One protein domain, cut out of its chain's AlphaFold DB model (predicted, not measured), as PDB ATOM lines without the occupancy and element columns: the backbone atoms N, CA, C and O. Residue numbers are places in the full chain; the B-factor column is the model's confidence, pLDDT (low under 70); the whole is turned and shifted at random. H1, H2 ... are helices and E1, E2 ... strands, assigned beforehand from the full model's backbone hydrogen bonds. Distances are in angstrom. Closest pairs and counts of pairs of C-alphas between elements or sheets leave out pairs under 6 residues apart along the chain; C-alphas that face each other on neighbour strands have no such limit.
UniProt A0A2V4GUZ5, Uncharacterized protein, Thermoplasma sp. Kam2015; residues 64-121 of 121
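This is residues 64 to 121 of the 121 residues of an uncharacterized protein of Thermoplasma sp. Kam2015 (UniProt A0A2V4GUZ5). A small three-stranded antiparallel sheet, with E1 in the middle between E2 and E3, has the short helix H3 over E3 on one face, and its other face is bare. The longest helix, H2, sits at the end of the sheet where E1 begins and E2 ends, and the short H1 sits at the opposite end, where E1 ends and E2 begins. The 58 printed residues hold three named helices and three named strands, in the order E1, H1, E2, H2, H3, E3, and the class is mixed, helices and strands. The whole is compact, with a radius of gyration of the C-alphas of 11.2 A and spans of 34 by 23 by 15 A.

The inner strand E1, residues 64 to 68, has the edge strand E2, residues 79 to 83, as an antiparallel neighbour at 161 degrees, with N 66 and O 80 2.8 A apart, within hydrogen-bond range. The other edge strand, E3, residues 115 to 120, is antiparallel to E1 at 164 degrees, with N 65 and O 119 2.8 A apart, within hydrogen-bond range. H3, residues 101 to 105, is on the sheet and over E3, at a height over the sheet of 7.9 A; the closest C-alphas of the two are those of Glu 102 and Val 118, 5.3 A apart. H2, residues 85 to 96, only grazes the sheet with its residues 86 to 91; its closest C-alphas to E1 are those of Ala 87 and Ile 64, 6.0 A apart. H2 touches H3 with residues 90 to 95 alone, the closest C-alphas being those of Ala 94 and Val 101, 5.3 A apart. H1, residues 70 to 73, only grazes the sheet and is apart from H2 and H3. E2, H2, H3 and E3 form a split strand-helix-strand unit, two strands running the same way with E1 between them in the sheet, and its crossover is right-handed. In H2 and H3 every O i to N i+4 pair is within hydrogen-bond range; H1 is too short for such a pair.

E1 begins at C-alpha 64, (11.700, 22.688, -45.407), and is 12.9 A long. E2 is 13.5 A long and E3 13.9 A; E3 ends at C-alpha 120, (14.710, 24.434, -48.414). H2 begins at C-alpha 85, (5.595, 29.944, -39.488), and is 16.2 A long. H1 measures 4.9 A and H3 6.1 A.

The C-alphas farthest apart, of Asp 75 and Lys 96, are 34.4 A apart. The printed part has no cut and no long link. The mean pLDDT of the printed part is 76.1; residues 69 to 78, 86, 111, and 113 to 114 are under 70.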
ATOM      1  N   ILE A  64      10.526  23.476 -45.750       74.69
ATOM      2  CA  ILE A  64      11.700  22.688 -45.407       74.69
ATOM      3  C   ILE A  64      11.277  21.229 -45.482       74.69
ATOM      4  O   ILE A  64      10.396  20.794 -44.738       74.69
ATOM      5  N   GLU A  65      11.879  20.480 -46.389       83.31
ATOM      6  CA  GLU A  65      11.778  19.027 -46.433       83.31
ATOM      7  C   GLU A  65      12.951  18.445 -45.651       83.31
ATOM      8  O   GLU A  65      14.099  18.826 -45.865       83.31
ATOM      9  N   ILE A  66      12.662  17.544 -44.720       74.94
ATOM     10  CA  ILE A  66      13.653  16.886 -43.869       74.94
ATOM     11  C   ILE A  66      13.532  15.390 -44.112       74.94
ATOM     12  O   ILE A  66      12.453  14.816 -43.947       74.94
ATOM     13  N   PHE A  67      14.644  14.777 -44.494       82.38
ATOM     14  CA  PHE A  67      14.790  13.345 -44.686       82.38
ATOM     15  C   PHE A  67      15.588  12.773 -43.523       82.38
ATOM     16  O   PHE A  67      16.594  13.346 -43.100       82.38
ATOM     17  N   PHE A  68      15.131  11.643 -43.014       73.44
ATOM     18  CA  PHE A  68      15.691  10.956 -41.865       73.44
ATOM     19  C   PHE A  68      16.333   9.641 -42.286       73.44
ATOM     20  O   PHE A  68      15.888   9.015 -43.246       73.44
ATOM     21  N   ASN A  69      17.312   9.188 -41.508       68.25
ATOM     22  CA  ASN A  69      17.904   7.873 -41.685       68.25
ATOM     23  C   ASN A  69      16.827   6.795 -41.517       68.25
ATOM     24  O   ASN A  69      16.261   6.619 -40.433       68.25
ATOM     25  N   SER A  70      16.587   6.042 -42.589       57.12
ATOM     26  CA  SER A  70      15.571   4.990 -42.655       57.12
ATOM     27  C   SER A  70      15.712   3.935 -41.551       57.12
ATOM     28  O   SER A  70      14.699   3.449 -41.051       57.12
ATOM     29  N   HIS A  71      16.936   3.641 -41.100       54.88
ATOM     30  CA  HIS A  71      17.215   2.667 -40.039       54.88
ATOM     31  C   HIS A  71      16.743   3.144 -38.660       54.88
ATOM     32  O   HIS A  71      16.359   2.330 -37.825       54.88
ATOM     33  N   LEU A  72      16.742   4.460 -38.419       46.59
ATOM     34  CA  LEU A  72      16.198   5.060 -37.195       46.59
ATOM     35  C   LEU A  72      14.680   5.246 -37.278       46.59
ATOM     36  O   LEU A  72      14.020   5.419 -36.255       46.59
ATOM     37  N   CYS A  73      14.123   5.208 -38.489       38.78
ATOM     38  CA  CYS A  73      12.698   5.368 -38.716       38.78
ATOM     39  C   CYS A  73      11.888   4.078 -38.541       38.78
ATOM     40  O   CYS A  73      10.677   4.208 -38.470       38.78
ATOM     41  N   LEU A  74      12.478   2.878 -38.423       45.53
ATOM     42  CA  LEU A  74      11.747   1.615 -38.163       45.53
ATOM     43  C   LEU A  74      10.447   1.480 -39.001       45.53
ATOM     44  O   LEU A  74       9.357   1.350 -38.449       45.53
ATOM     45  N   ASP A  75      10.551   1.615 -40.328       40.28
ATOM     46  CA  ASP A  75       9.427   1.592 -41.292       40.28
ATOM     47  C   ASP A  75       8.403   2.750 -41.195       40.28
ATOM     48  O   ASP A  75       7.363   2.760 -41.858       40.28
ATOM     49  N   ILE A  76       8.715   3.800 -40.434       46.69
ATOM     50  CA  ILE A  76       7.993   5.079 -40.418       46.69
ATOM     51  C   ILE A  76       8.437   5.949 -41.603       46.69
ATOM     52  O   ILE A  76       9.553   5.853 -42.111       46.69
ATOM     53  N   ARG A  77       7.557   6.867 -42.032       51.25
ATOM     54  CA  ARG A  77       7.850   7.907 -43.028       51.25
ATOM     55  C   ARG A  77       9.159   8.641 -42.688       51.25
ATOM     56  O   ARG A  77       9.189   9.467 -41.782       51.25
ATOM     57  N   HIS A  78      10.202   8.381 -43.471       66.94
ATOM     58  CA  HIS A  78      11.536   8.977 -43.346       66.94
ATOM     59  C   HIS A  78      11.616  10.398 -43.928       66.94
ATOM     60  O   HIS A  78      12.700  10.906 -44.180       66.94
ATOM     61  N   HIS A  79      10.475  11.039 -44.186       75.62
ATOM     62  CA  HIS A  79      10.395  12.355 -44.808       75.62
ATOM     63  C   HIS A  79       9.241  13.160 -44.201       75.62
ATOM     64  O   HIS A  79       8.096  12.691 -44.151       75.62
ATOM     65  N   ILE A  80       9.540  14.390 -43.779       73.38
ATOM     66  CA  ILE A  80       8.548  15.393 -43.381       73.38
ATOM     67  C   ILE A  80       8.743  16.682 -44.174       73.38
ATOM     68  O   ILE A  80       9.867  17.090 -44.443       73.38
ATOM     69  N   ARG A  81       7.631  17.355 -44.475       76.25
ATOM     70  CA  ARG A  81       7.624  18.706 -45.036       76.25
ATOM     71  C   ARG A  81       7.034  19.679 -44.026       76.25
ATOM     72  O   ARG A  81       5.906  19.491 -43.563       76.25
ATOM     73  N   ILE A  82       7.795  20.714 -43.704       72.75
ATOM     74  CA  ILE A  82       7.434  21.802 -42.798       72.75
ATOM     75  C   ILE A  82       7.225  23.054 -43.644       72.75
ATOM     76  O   ILE A  82       8.017  23.339 -44.535       72.75
ATOM     77  N   SER A  83       6.160  23.806 -43.388       77.38
ATOM     78  CA  SER A  83       5.836  25.023 -44.139       77.38
ATOM     79  C   SER A  83       5.310  26.109 -43.211       77.38
ATOM     80  O   SER A  83       4.816  25.818 -42.115       77.38
ATOM     81  N   GLY A  84       5.375  27.357 -43.675       74.19
ATOM     82  CA  GLY A  84       4.783  28.495 -42.980       74.19
ATOM     83  C   GLY A  84       5.582  28.926 -41.744       74.19
ATOM     84  O   GLY A  84       6.810  28.848 -41.769       74.19
ATOM     85  N   PRO A  85       4.924  29.363 -40.652       73.44
ATOM     86  CA  PRO A  85       5.595  29.944 -39.488       73.44
ATOM     87  C   PRO A  85       6.673  29.049 -38.872       73.44
ATOM     88  O   PRO A  85       7.701  29.547 -38.430       73.44
ATOM     89  N   GLU A  86       6.470  27.730 -38.882       67.25
ATOM     90  CA  GLU A  86       7.451  26.794 -38.329       67.25
ATOM     91  C   GLU A  86       8.704  26.685 -39.208       67.25
ATOM     92  O   GLU A  86       9.816  26.647 -38.690       67.25
ATOM     93  N   ALA A  87       8.546  26.713 -40.537       77.31
ATOM     94  CA  ALA A  87       9.688  26.776 -41.446       77.31
ATOM     95  C   ALA A  87      10.449  28.098 -41.262       77.31
ATOM     96  O   ALA A  87      11.674  28.092 -41.147       77.31
ATOM     97  N   SER A  88       9.731  29.218 -41.143       79.75
ATOM     98  CA  SER A  88      10.330  30.526 -40.853       79.75
ATOM     99  C   SER A  88      11.104  30.529 -39.535       79.75
ATOM    100  O   SER A  88      12.226  31.023 -39.501       79.75
ATOM    101  N   ARG A  89      10.551  29.924 -38.478       81.50
ATOM    102  CA  ARG A  89      11.203  29.806 -37.167       81.50
ATOM    103  C   ARG A  89      12.509  29.017 -37.252       81.50
ATOM    104  O   ARG A  89      13.518  29.454 -36.715       81.50
ATOM    105  N   ILE A  90      12.508  27.884 -37.953       80.31
ATOM    106  CA  ILE A  90      13.715  27.066 -38.152       80.31
ATOM    107  C   ILE A  90      14.782  27.848 -38.936       80.31
ATOM    108  O   ILE A  90      15.960  27.804 -38.586       80.31
ATOM    109  N   ILE A  91      14.378  28.587 -39.973       86.44
ATOM    110  CA  ILE A  91      15.283  29.446 -40.753       86.44
ATOM    111  C   ILE A  91      15.882  30.550 -39.877       86.44
ATOM    112  O   ILE A  91      17.079  30.819 -39.955       86.44
ATOM    113  N   GLU A  92      15.065  31.180 -39.038       88.50
ATOM    114  CA  GLU A  92      15.501  32.238 -38.131       88.50
ATOM    115  C   GLU A  92      16.495  31.715 -37.085       88.50
ATOM    116  O   GLU A  92      17.530  32.337 -36.860       88.50
ATOM    117  N   GLU A  93      16.236  30.548 -36.492       86.56
ATOM    118  CA  GLU A  93      17.145  29.921 -35.525       86.56
ATOM    119  C   GLU A  93      18.487  29.523 -36.154       86.56
ATOM    120  O   GLU A  93      19.538  29.763 -35.557       86.56
ATOM    121  N   ALA A  94      18.480  28.990 -37.379       88.56
ATOM    122  CA  ALA A  94      19.712  28.718 -38.120       88.56
ATOM    123  C   ALA A  94      20.498  30.015 -38.407       88.56
ATOM    124  O   ALA A  94      21.712  30.073 -38.206       88.56
ATOM    125  N   SER A  95      19.789  31.082 -38.796       91.38
ATOM    126  CA  SER A  95      20.363  32.405 -39.064       91.38
ATOM    127  C   SER A  95      20.996  33.036 -37.819       91.38
ATOM    128  O   SER A  95      22.146  33.469 -37.866       91.38
ATOM    129  N   LYS A  96      20.308  33.006 -36.666       93.12
ATOM    130  CA  LYS A  96      20.832  33.493 -35.373       93.12
ATOM    131  C   LYS A  96      22.149  32.829 -34.979       93.12
ATOM    132  O   LYS A  96      22.974  33.438 -34.305       93.12
ATOM    133  N   ARG A  97      22.345  31.580 -35.401       87.88
ATOM    134  CA  ARG A  97      23.535  30.768 -35.117       87.88
ATOM    135  C   ARG A  97      24.588  30.841 -36.227       87.88
ATOM    136  O   ARG A  97      25.576  30.112 -36.175       87.88
ATOM    137  N   ASN A  98      24.384  31.710 -37.218       92.56
ATOM    138  CA  ASN A  98      25.261  31.905 -38.369       92.56
ATOM    139  C   ASN A  98      25.577  30.591 -39.117       92.56
ATOM    140  O   ASN A  98      26.726  30.301 -39.460       92.56
ATOM    141  N   MET A  99      24.554  29.759 -39.335       92.75
ATOM    142  CA  MET A  99      24.662  28.475 -40.031       92.75
ATOM    143  C   MET A  99      23.527  28.276 -41.040       92.75
ATOM    144  O   MET A  99      22.471  28.899 -40.949       92.75
ATOM    145  N   SER A 100      23.736  27.390 -42.018       93.69
ATOM    146  CA  SER A 100      22.665  26.997 -42.937       93.69
ATOM    147  C   SER A 100      21.591  26.186 -42.206       93.69
ATOM    148  O   SER A 100      21.873  25.513 -41.213       93.69
ATOM    149  N   VAL A 101      20.358  26.214 -42.721       88.38
ATOM    150  CA  VAL A 101      19.227  25.424 -42.196       88.38
ATOM    151  C   VAL A 101      19.570  23.937 -42.127       88.38
ATOM    152  O   VAL A 101      19.293  23.280 -41.131       88.38
ATOM    153  N   GLU A 102      20.224  23.419 -43.165       92.00
ATOM    154  CA  GLU A 102      20.712  22.043 -43.208       92.00
ATOM    155  C   GLU A 102      21.709  21.762 -42.078       92.00
ATOM    156  O   GLU A 102      21.508  20.839 -41.290       92.00
ATOM    157  N   LYS A 103      22.738  22.608 -41.926       90.50
ATOM    158  CA  LYS A 103      23.752  22.441 -40.879       90.50
ATOM    159  C   LYS A 103      23.141  22.524 -39.479       90.50
ATOM    160  O   LYS A 103      23.553  21.767 -38.605       90.50
ATOM    161  N   TYR A 104      22.153  23.393 -39.274       91.06
ATOM    162  CA  TYR A 104      21.399  23.488 -38.025       91.06
ATOM    163  C   TYR A 104      20.634  22.195 -37.725       91.06
ATOM    164  O   TYR A 104      20.790  21.620 -36.648       91.06
ATOM    165  N   LEU A 105      19.864  21.697 -38.691       83.31
ATOM    166  CA  LEU A 105      19.016  20.516 -38.525       83.31
ATOM    167  C   LEU A 105      19.794  19.192 -38.450       83.31
ATOM    168  O   LEU A 105      19.269  18.216 -37.917       83.31
ATOM    169  N   MET A 106      21.036  19.155 -38.930       85.62
ATOM    170  CA  MET A 106      21.954  18.021 -38.748       85.62
ATOM    171  C   MET A 106      22.830  18.147 -37.490       85.62
ATOM    172  O   MET A 106      23.556  17.215 -37.142       85.62
ATOM    173  N   SER A 107      22.806  19.294 -36.804       83.69
ATOM    174  CA  SER A 107      23.600  19.514 -35.593       83.69
ATOM    175  C   SER A 107      22.977  18.852 -34.360       83.69
ATOM    176  O   SER A 107      21.803  18.487 -34.344       83.69
ATOM    177  N   ARG A 108      23.746  18.776 -33.266       77.12
ATOM    178  CA  ARG A 108      23.236  18.340 -31.951       77.12
ATOM    179  C   ARG A 108      22.164  19.266 -31.371       77.12
ATOM    180  O   ARG A 108      21.461  18.871 -30.452       77.12
ATOM    181  N   GLU A 109      22.072  20.491 -31.878       76.94
ATOM    182  CA  GLU A 109      21.097  21.497 -31.449       76.94
ATOM    183  C   GLU A 109      19.784  21.400 -32.233       76.94
ATOM    184  O   GLU A 109      18.848  22.163 -31.983       76.94
ATOM    185  N   SER A 110      19.722  20.476 -33.194       73.88
ATOM    186  CA  SER A 110      18.525  20.208 -33.968       73.88
ATOM    187  C   SER A 110      17.400  19.705 -33.063       73.88
ATOM    188  O   SER A 110      17.621  18.819 -32.233       73.88
ATOM    189  N   PRO A 111      16.158  20.179 -33.259       68.94
ATOM    190  CA  PRO A 111      14.991  19.575 -32.624       68.94
ATOM    191  C   PRO A 111      14.643  18.195 -33.218       68.94
ATOM    192  O   PRO A 111      13.688  17.562 -32.772       68.94
ATOM    193  N   TYR A 112      15.392  17.732 -34.224       70.44
ATOM    194  CA  TYR A 112      15.165  16.491 -34.949       70.44
ATOM    195  C   TYR A 112      16.387  15.572 -34.860       70.44
ATOM    196  O   TYR A 112      17.518  15.984 -35.105       70.44
ATOM    197  N   MET A 113      16.155  14.296 -34.551       65.38
ATOM    198  CA  MET A 113      17.208  13.278 -34.511       65.38
ATOM    199  C   MET A 113      17.269  12.497 -35.820       65.38
ATOM    200  O   MET A 113      16.239  12.226 -36.432       65.38
ATOM    201  N   GLY A 114      18.478  12.093 -36.221       69.81
ATOM    202  CA  GLY A 114      18.669  11.217 -37.377       69.81
ATOM    203  C   GLY A 114      18.403  11.884 -38.723       69.81
ATOM    204  O   GLY A 114      18.048  11.186 -39.666       69.81
ATOM    205  N   VAL A 115      18.537  13.209 -38.818       74.81
ATOM    206  CA  VAL A 115      18.415  13.945 -40.083       74.81
ATOM    207  C   VAL A 115      19.574  13.576 -41.007       74.81
ATOM    208  O   VAL A 115      20.738  13.693 -40.633       74.81
ATOM    209  N   GLU A 116      19.240  13.137 -42.214       84.44
ATOM    210  CA  GLU A 116      20.187  12.732 -43.253       84.44
ATOM    211  C   GLU A 116      20.296  13.785 -44.359       84.44
ATOM    212  O   GLU A 116      21.375  14.007 -44.899       84.44
ATOM    213  N   LYS A 117      19.184  14.456 -44.683       86.62
ATOM    214  CA  LYS A 117      19.137  15.471 -45.739       86.62
ATOM    215  C   LYS A 117      18.068  16.517 -45.455       86.62
ATOM    216  O   LYS A 117      17.014  16.207 -44.900       86.62
ATOM    217  N   VAL A 118      18.316  17.748 -45.895       85.00
ATOM    218  CA  VAL A 118      17.363  18.859 -45.821       85.00
ATOM    219  C   VAL A 118      17.262  19.557 -47.176       85.00
ATOM    220  O   VAL A 118      18.274  19.783 -47.832       85.00
ATOM    221  N   ILE A 119      16.051  19.921 -47.597       87.94
ATOM    222  CA  ILE A 119      15.803  20.773 -48.769       87.94
ATOM    223  C   ILE A 119      15.001  21.985 -48.306       87.94
ATOM    224  O   ILE A 119      14.001  21.829 -47.612       87.94
ATOM    225  N   VAL A 120      15.436  23.186 -48.680       83.38
ATOM    226  CA  VAL A 120      14.710  24.434 -48.414       83.38
ATOM    227  C   VAL A 120      14.198  24.972 -49.746       83.38
ATOM    228  O   VAL A 120      14.997  25.171 -50.660       83.38
ATOM    229  N   THR A 121      12.889  25.192 -49.843       78.00
ATOM    230  CA  THR A 121      12.173  25.592 -51.067       78.00
ATOM    231  C   THR A 121      11.334  26.825 -50.818       78.00
ATOM    232  O   THR A 121      10.634  26.826 -49.782       78.00
TER     233      THR A 121